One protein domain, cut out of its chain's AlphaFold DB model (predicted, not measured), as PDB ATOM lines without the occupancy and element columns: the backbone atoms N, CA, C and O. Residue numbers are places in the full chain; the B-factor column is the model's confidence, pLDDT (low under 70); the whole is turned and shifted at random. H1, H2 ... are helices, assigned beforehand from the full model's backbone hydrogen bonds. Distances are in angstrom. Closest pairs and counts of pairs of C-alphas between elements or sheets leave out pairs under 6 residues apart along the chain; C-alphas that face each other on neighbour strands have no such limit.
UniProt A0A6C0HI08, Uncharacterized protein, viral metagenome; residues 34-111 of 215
ATOM      1  N   ARG A  34     319.663 434.114 259.924       94.75
ATOM      2  CA  ARG A  34     319.866 434.467 261.335       94.75
ATOM      3  C   ARG A  34     318.751 433.968 262.269       94.75
ATOM      4  O   ARG A  34     319.111 433.353 263.270       94.75
ATOM      5  N   PRO A  35     317.440 434.145 261.982       94.75
ATOM      6  CA  PRO A  35     316.379 433.722 262.901       94.75
ATOM      7  C   PRO A  35     316.434 432.230 263.233       94.75
ATOM      8  O   PRO A  35     316.217 431.846 264.375       94.75
ATOM      9  N   TYR A  36     316.786 431.399 262.254       95.25
ATOM     10  CA  TYR A  36     316.872 429.954 262.427       95.25
ATOM     11  C   TYR A  36     318.065 429.523 263.286       95.25
ATOM     12  O   TYR A  36     317.946 428.632 264.122       95.25
ATOM     13  N   ILE A  37     319.218 430.173 263.098       96.69
ATOM     14  CA  ILE A  37     320.421 429.916 263.900       96.69
ATOM     15  C   ILE A  37     320.202 430.369 265.347       96.69
ATOM     16  O   ILE A  37     320.537 429.630 266.271       96.69
ATOM     17  N   VAL A  38     319.603 431.551 265.536       96.56
ATOM     18  CA  VAL A  38     319.244 432.086 266.858       96.56
ATOM     19  C   VAL A  38     318.269 431.149 267.569       96.56
ATOM     20  O   VAL A  38     318.514 430.789 268.719       96.56
ATOM     21  N   ASP A  39     317.199 430.719 266.894       96.19
ATOM     22  CA  ASP A  39     316.204 429.809 267.469       96.19
ATOM     23  C   ASP A  39     316.853 428.491 267.910       96.19
ATOM     24  O   ASP A  39     316.772 428.130 269.082       96.19
ATOM     25  N   ALA A  40     317.613 427.830 267.030       96.62
ATOM     26  CA  ALA A  40     318.304 426.587 267.366       96.62
ATOM     27  C   ALA A  40     319.286 426.741 268.535       96.62
ATOM     28  O   ALA A  40     319.296 425.919 269.457       96.62
ATOM     29  N   TYR A  41     320.069 427.821 268.546       97.00
ATOM     30  CA  TYR A  41     320.986 428.121 269.641       97.00
ATOM     31  C   TYR A  41     320.240 428.288 270.972       97.00
ATOM     32  O   TYR A  41     320.669 427.753 271.999       97.00
ATOM     33  N   GLN A  42     319.101 428.985 270.965       95.81
ATOM     34  CA  GLN A  42     318.252 429.155 272.143       95.81
ATOM     35  C   GLN A  42     317.622 427.833 272.597       95.81
ATOM     36  O   GLN A  42     317.596 427.566 273.799       95.81
ATOM     37  N   VAL A  43     317.160 426.983 271.669       96.56
ATOM     38  CA  VAL A  43     316.622 425.647 271.979       96.56
ATOM     39  C   VAL A  43     317.669 424.775 272.669       96.56
ATOM     40  O   VAL A  43     317.370 424.158 273.690       96.56
ATOM     41  N   ILE A  44     318.896 424.722 272.157       95.44
ATOM     42  CA  ILE A  44     319.952 423.895 272.756       95.44
ATOM     43  C   ILE A  44     320.383 424.473 274.111       95.44
ATOM     44  O   ILE A  44     320.557 423.727 275.075       95.44
ATOM     45  N   SER A  45     320.494 425.801 274.211       95.31
ATOM     46  CA  SER A  45     320.901 426.484 275.444       95.31
ATOM     47  C   SER A  45     319.891 426.311 276.576       95.31
ATOM     48  O   SER A  45     320.284 425.950 277.681       95.31
ATOM     49  N   ARG A  46     318.589 426.512 276.318       95.81
ATOM     50  CA  ARG A  46     317.540 426.413 277.353       95.81
ATOM     51  C   ARG A  46     317.360 424.998 277.909       95.81
ATOM     52  O   ARG A  46     316.848 424.848 279.010       95.81
ATOM     53  N   ASN A  47     317.742 423.984 277.134       95.94
ATOM     54  CA  ASN A  47     317.704 422.581 277.542       95.94
ATOM     55  C   ASN A  47     319.064 422.078 278.064       95.94
ATOM     56  O   ASN A  47     319.209 420.892 278.345       95.94
ATOM     57  N   GLU A  48     320.071 422.957 278.162       95.38
ATOM     58  CA  GLU A  48     321.425 422.631 278.633       95.38
ATOM     59  C   GLU A  48     322.110 421.502 277.831       95.38
ATOM     60  O   GLU A  48     322.984 420.786 278.322       95.38
ATOM     61  N   TRP A  49     321.751 421.351 276.552       95.81
ATOM     62  CA  TRP A  49     322.179 420.216 275.730       95.81
ATOM     63  C   TRP A  49     323.592 420.333 275.156       95.81
ATOM     64  O   TRP A  49     324.109 419.346 274.638       95.81
ATOM     65  N   TRP A  50     324.265 421.483 275.265       94.69
ATOM     66  CA  TRP A  50     325.576 421.714 274.639       94.69
ATOM     67  C   TRP A  50     326.639 420.665 274.991       94.69
ATOM     68  O   TRP A  50     327.336 420.171 274.103       94.69
ATOM     69  N   ASN A  51     326.757 420.291 276.270       94.06
ATOM     70  CA  ASN A  51     327.764 419.323 276.722       94.06
ATOM     71  C   ASN A  51     327.453 417.899 276.246       94.06
ATOM     72  O   ASN A  51     328.350 417.196 275.769       94.06
ATOM     73  N   SER A  52     326.188 417.483 276.347       94.06
ATOM     74  CA  SER A  52     325.723 416.184 275.851       94.06
ATOM     75  C   SER A  52     325.894 416.093 274.341       94.06
ATOM     76  O   SER A  52     326.429 415.105 273.839       94.06
ATOM     77  N   PHE A  53     325.537 417.163 273.628       92.06
ATOM     78  CA  PHE A  53     325.669 417.241 272.184       92.06
ATOM     79  C   PHE A  53     327.136 417.116 271.782       92.06
ATOM     80  O   PHE A  53     327.488 416.176 271.077       92.06
ATOM     81  N   LYS A  54     328.030 417.945 272.337       91.38
ATOM     82  CA  LYS A  54     329.482 417.845 272.115       91.38
ATOM     83  C   LYS A  54     330.028 416.437 272.371       91.38
ATOM     84  O   LYS A  54     330.803 415.930 271.562       91.38
ATOM     85  N   SER A  55     329.622 415.803 273.470       90.69
ATOM     86  CA  SER A  55     330.077 414.452 273.825       90.69
ATOM     87  C   SER A  55     329.623 413.410 272.798       90.69
ATOM     88  O   SER A  55     330.414 412.547 272.412       90.69
ATOM     89  N   ALA A  56     328.384 413.518 272.303       89.25
ATOM     90  CA  ALA A  56     327.858 412.667 271.236       89.25
ATOM     91  C   ALA A  56     328.584 412.888 269.896       89.25
ATOM     92  O   ALA A  56     328.906 411.925 269.199       89.25
ATOM     93  N   LEU A  57     328.908 414.142 269.549       86.94
ATOM     94  CA  LEU A  57     329.697 414.468 268.352       86.94
ATOM     95  C   LEU A  57     331.090 413.818 268.415       86.94
ATOM     96  O   LEU A  57     331.547 413.201 267.450       86.94
ATOM     97  N   GLN A  58     331.759 413.929 269.567       88.00
ATOM     98  CA  GLN A  58     333.112 413.412 269.778       88.00
ATOM     99  C   GLN A  58     333.170 411.884 269.805       88.00
ATOM    100  O   GLN A  58     334.060 411.307 269.180       88.00
ATOM    101  N   SER A  59     332.226 411.219 270.481       87.62
ATOM    102  CA  SER A  59     332.202 409.751 270.575       87.62
ATOM    103  C   SER A  59     332.053 409.076 269.208       87.62
ATOM    104  O   SER A  59     332.574 407.983 268.992       87.62
ATOM    105  N   ARG A  60     331.402 409.758 268.262       80.00
ATOM    106  CA  ARG A  60     331.187 409.297 266.885       80.00
ATOM    107  C   ARG A  60     332.295 409.717 265.916       80.00
ATOM    108  O   ARG A  60     332.235 409.376 264.737       80.00
ATOM    109  N   GLY A  61     333.301 410.457 266.385       80.50
ATOM    110  CA  GLY A  61     334.388 410.956 265.542       80.50
ATOM    111  C   GLY A  61     333.915 411.941 264.469       80.50
ATOM    112  O   GLY A  61     334.542 412.050 263.408       80.50
ATOM    113  N   VAL A  62     332.803 412.642 264.712       77.25
ATOM    114  CA  VAL A  62     332.299 413.612 263.746       77.25
ATOM    115  C   VAL A  62     333.189 414.837 263.714       77.25
ATOM    116  O   VAL A  62     333.643 415.354 264.731       77.25
ATOM    117  N   ASN A  63     333.453 415.282 262.494       71.12
ATOM    118  CA  ASN A  63     334.284 416.431 262.215       71.12
ATOM    119  C   ASN A  63     333.682 417.270 261.080       71.12
ATOM    120  O   ASN A  63     332.590 417.011 260.550       71.12
ATOM    121  N   ASN A  64     334.452 418.264 260.651       64.75
ATOM    122  CA  ASN A  64     334.079 419.213 259.606       64.75
ATOM    123  C   ASN A  64     333.871 418.575 258.211       64.75
ATOM    124  O   ASN A  64     333.476 419.274 257.280       64.75
ATOM    125  N   ARG A  65     334.011 417.250 258.064       67.75
ATOM    126  CA  ARG A  65     333.761 416.484 256.831       67.75
ATOM    127  C   ARG A  65     332.720 415.363 256.951       67.75
ATOM    128  O   ARG A  65     332.344 414.811 255.927       67.75
ATOM    129  N   THR A  66     332.258 415.020 258.155       70.06
ATOM    130  CA  THR A  66     331.453 413.804 258.409       70.06
ATOM    131  C   THR A  66     330.123 414.077 259.131       70.06
ATOM    132  O   THR A  66     329.655 413.207 259.851       70.06
ATOM    133  N   GLY A  67     329.542 415.280 258.978       64.88
ATOM    134  CA  GLY A  67     328.404 415.805 259.770       64.88
ATOM    135  C   GLY A  67     327.162 414.905 259.915       64.88
ATOM    136  O   GLY A  67     327.017 413.908 259.215       64.88
ATOM    137  N   PHE A  68     326.230 415.276 260.803       68.06
ATOM    138  CA  PHE A  68     325.106 414.425 261.241       68.06
ATOM    139  C   PHE A  68     323.882 414.395 260.314       68.06
ATOM    140  O   PHE A  68     322.819 413.944 260.735       68.06
ATOM    141  N   ILE A  69     323.993 414.809 259.047       65.06
ATOM    142  CA  ILE A  69     322.826 414.922 258.145       65.06
ATOM    143  C   ILE A  69     321.995 413.619 258.048       65.06
ATOM    144  O   ILE A  69     320.807 413.689 257.744       65.06
ATOM    145  N   TRP A  70     322.568 412.454 258.381       63.28
ATOM    146  CA  TRP A  70     321.871 411.158 258.414       63.28
ATOM    147  C   TRP A  70     322.119 410.346 259.690       63.28
ATOM    148  O   TRP A  70     322.266 409.127 259.640       63.28
ATOM    149  N   SER A  71     322.262 411.007 260.833       70.94
ATOM    150  CA  SER A  71     322.529 410.298 262.079       70.94
ATOM    151  C   SER A  71     321.252 409.846 262.782       70.94
ATOM    152  O   SER A  71     320.464 410.680 263.208       70.94
ATOM    153  N   ASP A  72     321.146 408.548 263.070       75.69
ATOM    154  CA  ASP A  72     320.105 407.971 263.939       75.69
ATOM    155  C   ASP A  72     320.424 408.152 265.441       75.69
ATOM    156  O   ASP A  72     320.156 407.280 266.267       75.69
ATOM    157  N   ASP A  73     321.093 409.246 265.820       82.94
ATOM    158  CA  ASP A  73     321.377 409.515 267.235       82.94
ATOM    159  C   ASP A  73     320.118 410.039 267.918       82.94
ATOM    160  O   ASP A  73     319.529 411.014 267.455       82.94
ATOM    161  N   THR A  74     319.726 409.420 269.031       87.56
ATOM    162  CA  THR A  74     318.534 409.830 269.774       87.56
ATOM    163  C   THR A  74     318.608 411.290 270.215       87.56
ATOM    164  O   THR A  74     317.642 412.012 270.013       87.56
ATOM    165  N   LEU A  75     319.752 411.760 270.729       88.62
ATOM    166  CA  LEU A  75     319.912 413.154 271.145       88.62
ATOM    167  C   LEU A  75     319.878 414.100 269.939       88.62
ATOM    168  O   LEU A  75     319.302 415.180 270.017       88.62
ATOM    169  N   TYR A  76     320.475 413.708 268.811       86.75
ATOM    170  CA  TYR A  76     320.376 414.500 267.580       86.75
ATOM    171  C   TYR A  76     318.921 414.642 267.120       86.75
ATOM    172  O   TYR A  76     318.490 415.750 266.808       86.75
ATOM    173  N   ASN A  77     318.163 413.542 267.123       88.75
ATOM    174  CA  ASN A  77     316.746 413.539 266.767       88.75
ATOM    175  C   ASN A  77     315.921 414.380 267.750       88.75
ATOM    176  O   ASN A  77     315.106 415.184 267.317       88.75
ATOM    177  N   GLU A  78     316.193 414.286 269.053       93.62
ATOM    178  CA  GLU A  78     315.553 415.126 270.073       93.62
ATOM    179  C   GLU A  78     315.820 416.621 269.844       93.62
ATOM    180  O   GLU A  78     314.897 417.432 269.927       93.62
ATOM    181  N   ILE A  79     317.060 416.998 269.517       93.38
ATOM    182  CA  ILE A  79     317.412 418.387 269.195       93.38
ATOM    183  C   ILE A  79     316.684 418.838 267.925       93.38
ATOM    184  O   ILE A  79     316.068 419.905 267.917       93.38
ATOM    185  N   MET A  80     316.736 418.029 266.867       91.44
ATOM    186  CA  MET A  80     316.068 418.295 265.591       91.44
ATOM    187  C   MET A  80     314.566 418.496 265.764       91.44
ATOM    188  O   MET A  80     314.022 419.482 265.268       91.44
ATOM    189  N   ASP A  81     313.909 417.609 266.506       92.69
ATOM    190  CA  ASP A  81     312.479 417.684 266.782       92.69
ATOM    191  C   ASP A  81     312.153 418.904 267.651       92.69
ATOM    192  O   ASP A  81     311.181 419.613 267.393       92.69
ATOM    193  N   ALA A  82     312.968 419.208 268.663       95.50
ATOM    194  CA  ALA A  82     312.757 420.375 269.515       95.50
ATOM    195  C   ALA A  82     312.891 421.700 268.750       95.50
ATOM    196  O   ALA A  82     312.145 422.638 269.038       95.50
ATOM    197  N   ILE A  83     313.813 421.774 267.784       94.75
ATOM    198  CA  ILE A  83     313.949 422.910 266.865       94.75
ATOM    199  C   ILE A  83     312.758 422.937 265.905       94.75
ATOM    200  O   ILE A  83     312.077 423.951 265.801       94.75
ATOM    201  N   GLY A  84     312.445 421.818 265.249       93.19
ATOM    202  CA  GLY A  84     311.344 421.718 264.287       93.19
ATOM    203  C   GLY A  84     309.969 422.059 264.871       93.19
ATOM    204  O   GLY A  84     309.094 422.525 264.147       93.19
ATOM    205  N   ASN A  85     309.790 421.889 266.183       94.69
ATOM    206  CA  ASN A  85     308.556 422.217 266.897       94.69
ATOM    207  C   ASN A  85     308.454 423.683 267.360       94.69
ATOM    208  O   ASN A  85     307.446 424.059 267.966       94.69
ATOM    209  N   THR A  86     309.453 424.536 267.112       95.62
ATOM    210  CA  THR A  86     309.311 425.979 267.360       95.62
ATOM    211  C   THR A  86     308.534 426.658 266.229       95.62
ATOM    212  O   THR A  86     308.412 426.145 265.115       95.62
ATOM    213  N   SER A  87     308.023 427.864 266.495       93.81
ATOM    214  CA  SER A  87     307.334 428.666 265.470       93.81
ATOM    215  C   SER A  87     308.223 429.035 264.273       93.81
ATOM    216  O   SER A  87     307.710 429.230 263.174       93.81
ATOM    217  N   ILE A  88     309.543 429.113 264.479       92.38
ATOM    218  CA  ILE A  88     310.529 429.416 263.437       92.38
ATOM    219  C   ILE A  88     310.971 428.119 262.753       92.38
ATOM    220  O   ILE A  88     310.981 428.035 261.524       92.38
ATOM    221  N   GLY A  89     311.296 427.091 263.538       88.62
ATOM    222  CA  GLY A  89     311.858 425.843 263.043       88.62
ATOM    223  C   GLY A  89     310.892 425.017 262.198       88.62
ATOM    224  O   GLY A  89     311.327 424.372 261.245       88.62
ATOM    225  N   GLY A  90     309.578 425.133 262.428       88.31
ATOM    226  CA  GLY A  90     308.559 424.536 261.554       88.31
ATOM    227  C   GLY A  90     308.574 425.069 260.110       88.31
ATOM    228  O   GLY A  90     307.974 424.466 259.223       88.31
ATOM    229  N   GLY A  91     309.272 426.182 259.849       88.88
ATOM    230  CA  GLY A  91     309.472 426.750 258.514       88.88
ATOM    231  C   GLY A  91     310.654 426.166 257.734       88.88
ATOM    232  O   GLY A  91     310.902 426.592 256.604       88.88
ATOM    233  N   HIS A  92     311.412 425.228 258.306       86.75
ATOM    234  CA  HIS A  92     312.566 424.642 257.637       86.75
ATOM    235  C   HIS A  92     312.192 423.660 256.521       86.75
ATOM    236  O   HIS A  92     311.385 422.750 256.691       86.75
ATOM    237  N   SER A  93     312.904 423.752 255.396       86.12
ATOM    238  CA  SER A  93     313.107 422.592 254.523       86.12
ATOM    239  C   SER A  93     314.181 421.669 255.113       86.12
ATOM    240  O   SER A  93     315.072 422.140 255.829       86.12
ATOM    241  N   GLY A  94     314.174 420.383 254.740       82.44
ATOM    242  CA  GLY A  94     315.192 419.413 255.175       82.44
ATOM    243  C   GLY A  94     316.640 419.871 254.923       82.44
ATOM    244  O   GLY A  94     317.516 419.659 255.754       82.44
ATOM    245  N   ALA A  95     316.891 420.581 253.816       85.19
ATOM    246  CA  ALA A  95     318.210 421.140 253.517       85.19
ATOM    247  C   ALA A  95     318.584 422.311 254.444       85.19
ATOM    248  O   ALA A  95     319.729 422.424 254.876       85.19
ATOM    249  N   SER A  96     317.624 423.183 254.769       89.62
ATOM    250  CA  SER A  96     317.886 424.336 255.637       89.62
ATOM    251  C   SER A  96     318.137 423.931 257.091       89.62
ATOM    252  O   SER A  96     319.058 424.465 257.707       89.62
ATOM    253  N   ILE A  97     317.401 422.946 257.619       91.00
ATOM    254  CA  ILE A  97     317.625 422.459 258.986       91.00
ATOM    255  C   ILE A  97     318.958 421.711 259.106       91.00
ATOM    256  O   ILE A  97     319.667 421.876 260.092       91.00
ATOM    257  N   ALA A  98     319.373 420.991 258.058       89.38
ATOM    258  CA  ALA A  98     320.705 420.395 257.989       89.38
ATOM    259  C   ALA A  98     321.822 421.453 258.092       89.38
ATOM    260  O   ALA A  98     322.811 421.250 258.797       89.38
ATOM    261  N   GLY A  99     321.653 422.607 257.433       91.31
ATOM    262  CA  GLY A  99     322.575 423.739 257.554       91.31
ATOM    263  C   GLY A  99     322.628 424.320 258.971       91.31
ATOM    264  O   GLY A  99     323.714 424.592 259.485       91.31
ATOM    265  N   VAL A 100     321.473 424.449 259.629       94.19
ATOM    266  CA  VAL A 100     321.386 424.904 261.026       94.19
ATOM    267  C   VAL A 100     322.073 423.928 261.972       94.19
ATOM    268  O   VAL A 100     322.901 424.347 262.780       94.19
ATOM    269  N   MET A 101     321.816 422.626 261.845       93.06
ATOM    270  CA  MET A 101     322.486 421.627 262.676       93.06
ATOM    271  C   MET A 101     323.992 421.643 262.476       93.06
ATOM    272  O   MET A 101     324.733 421.582 263.453       93.06
ATOM    273  N   ARG A 102     324.467 421.838 261.243       91.94
ATOM    274  CA  ARG A 102     325.900 421.975 260.979       91.94
ATOM    275  C   ARG A 102     326.528 423.176 261.693       91.94
ATOM    276  O   ARG A 102     327.662 423.090 262.175       91.94
ATOM    277  N   ALA A 103     325.799 424.285 261.795       93.94
ATOM    278  CA  ALA A 103     326.228 425.426 262.596       93.94
ATOM    279  C   ALA A 103     326.286 425.068 264.088       93.94
ATOM    280  O   ALA A 103     327.306 425.307 264.733       93.94
ATOM    281  N   MET A 104     325.241 424.428 264.622       95.19
ATOM    282  CA  MET A 104     325.190 424.018 266.029       95.19
ATOM    283  C   MET A 104     326.295 423.013 266.384       95.19
ATOM    284  O   MET A 104     326.905 423.131 267.442       95.19
ATOM    285  N   GLU A 105     326.618 422.073 265.495       92.75
ATOM    286  CA  GLU A 105     327.757 421.155 265.646       92.75
ATOM    287  C   GLU A 105     329.082 421.914 265.785       92.75
ATOM    288  O   GLU A 105     329.877 421.646 266.688       92.75
ATOM    289  N   THR A 106     329.310 422.887 264.896       92.81
ATOM    290  CA  THR A 106     330.521 423.721 264.902       92.81
ATOM    291  C   THR A 106     330.635 424.492 266.213       92.81
ATOM    292  O   THR A 106     331.696 424.506 266.836       92.81
ATOM    293  N   ILE A 107     329.525 425.077 266.671       94.56
ATOM    294  CA  ILE A 107     329.447 425.816 267.934       94.56
ATOM    295  C   ILE A 107     329.688 424.884 269.129       94.56
ATOM    296  O   ILE A 107     330.455 425.233 270.023       94.56
ATOM    297  N   ALA A 108     329.108 423.684 269.144       93.19
ATOM    298  CA  ALA A 108     329.300 422.724 270.231       93.19
ATOM    299  C   ALA A 108     330.762 422.247 270.338       93.19
ATOM    300  O   ALA A 108     331.303 422.102 271.439       93.19
ATOM    301  N   LEU A 109     331.424 422.007 269.202       90.56
ATOM    302  CA  LEU A 109     332.804 421.518 269.166       90.56
ATOM    303  C   LEU A 109     333.836 422.621 269.423       90.56
ATOM    304  O   LEU A 109     334.805 422.385 270.152       90.56
ATOM    305  N   HIS A 110     333.635 423.802 268.834       92.12
ATOM    306  CA  HIS A 110     334.662 424.844 268.728       92.12
ATOM    307  C   HIS A 110     334.252 426.213 269.289       92.12
ATOM    308  O   HIS A 110     335.102 427.091 269.431       92.12
ATOM    309  N   GLY A 111     332.982 426.395 269.644       92.69
ATOM    310  CA  GLY A 111     332.433 427.658 270.124       92.69
ATOM    311  C   GLY A 111     331.960 428.591 269.006       92.69
ATOM    312  O   GLY A 111     332.320 428.462 267.835       92.69
TER     313      GLY A 111
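Overview. This is residues 34 to 111 of the 215 residues of an uncharacterized protein of viral metagenome (UniProt A0A6C0HI08). Four helices make a small, compact, rounded cluster with mostly crossed packing: H4, the longest, runs along one side and H3 lies over it on the other side without clearly touching it, while H1 packs across the middle of H4 with residues 36 to 41 and H2 across its last part, residues 105 to 109. A long loop, residues 60 to 73, runs from H2 back to H3. The printed part has 78 residues, with H1, H2, H3 and H4 in that order and no named strand, and its class is all helix. The radius of gyration of the C-alphas is 11.3 A, and the rounded outline spans 32 by 24 by 22 A.

Arrangement. H1, residues 34 to 46, touches H4, residues 94 to 110, with residues 36 to 41 alone, at a steep tilt of 55 degrees; the closest C-alphas, of Ile 37 and Val 100, are 5.9 A apart. Residues 39 to 44 of H1 alone touch H3, residues 74 to 84, at a steep tilt of 50 degrees, opposite ways; the closest C-alphas are those of Ala 40 and Ile 83, 5.7 A apart. H2, residues 50 to 59, touches H4 at residues 105 to 109 of H4 alone, about perpendicular at 88 degrees; the closest C-alphas, of Lys 54 and Ala 108, are 5.2 A apart. H2 and H3 are a helical hairpin and only just touch, with 3 pairs of C-alphas within 8 A; the closest are Phe 53 and Leu 75, 7.1 A apart. H3 and H4 are close but not clearly touching, with the C-alphas of Met 80 and Met 101 7.8 A apart. In H1, H2, H3 and H4, every O i to N i+4 pair is within hydrogen-bond range.

Along the chain. H1 is 18.1 A long and begins with C-alpha 34 at (319.866, 434.467, 261.335). H2 is 14.3 A and H3 14.9 A long. H4, 24.3 A long, ends with C-alpha 110 at (334.662, 424.844, 268.728).

Size, cuts and confidence. The two C-alphas farthest apart, of Gly 61 and Ser 87, are 32.3 A apart. The printed part has no cut. The link from H2 to H3 is long. Residues 64 to 65 and 67 to 70 have pLDDT under 70.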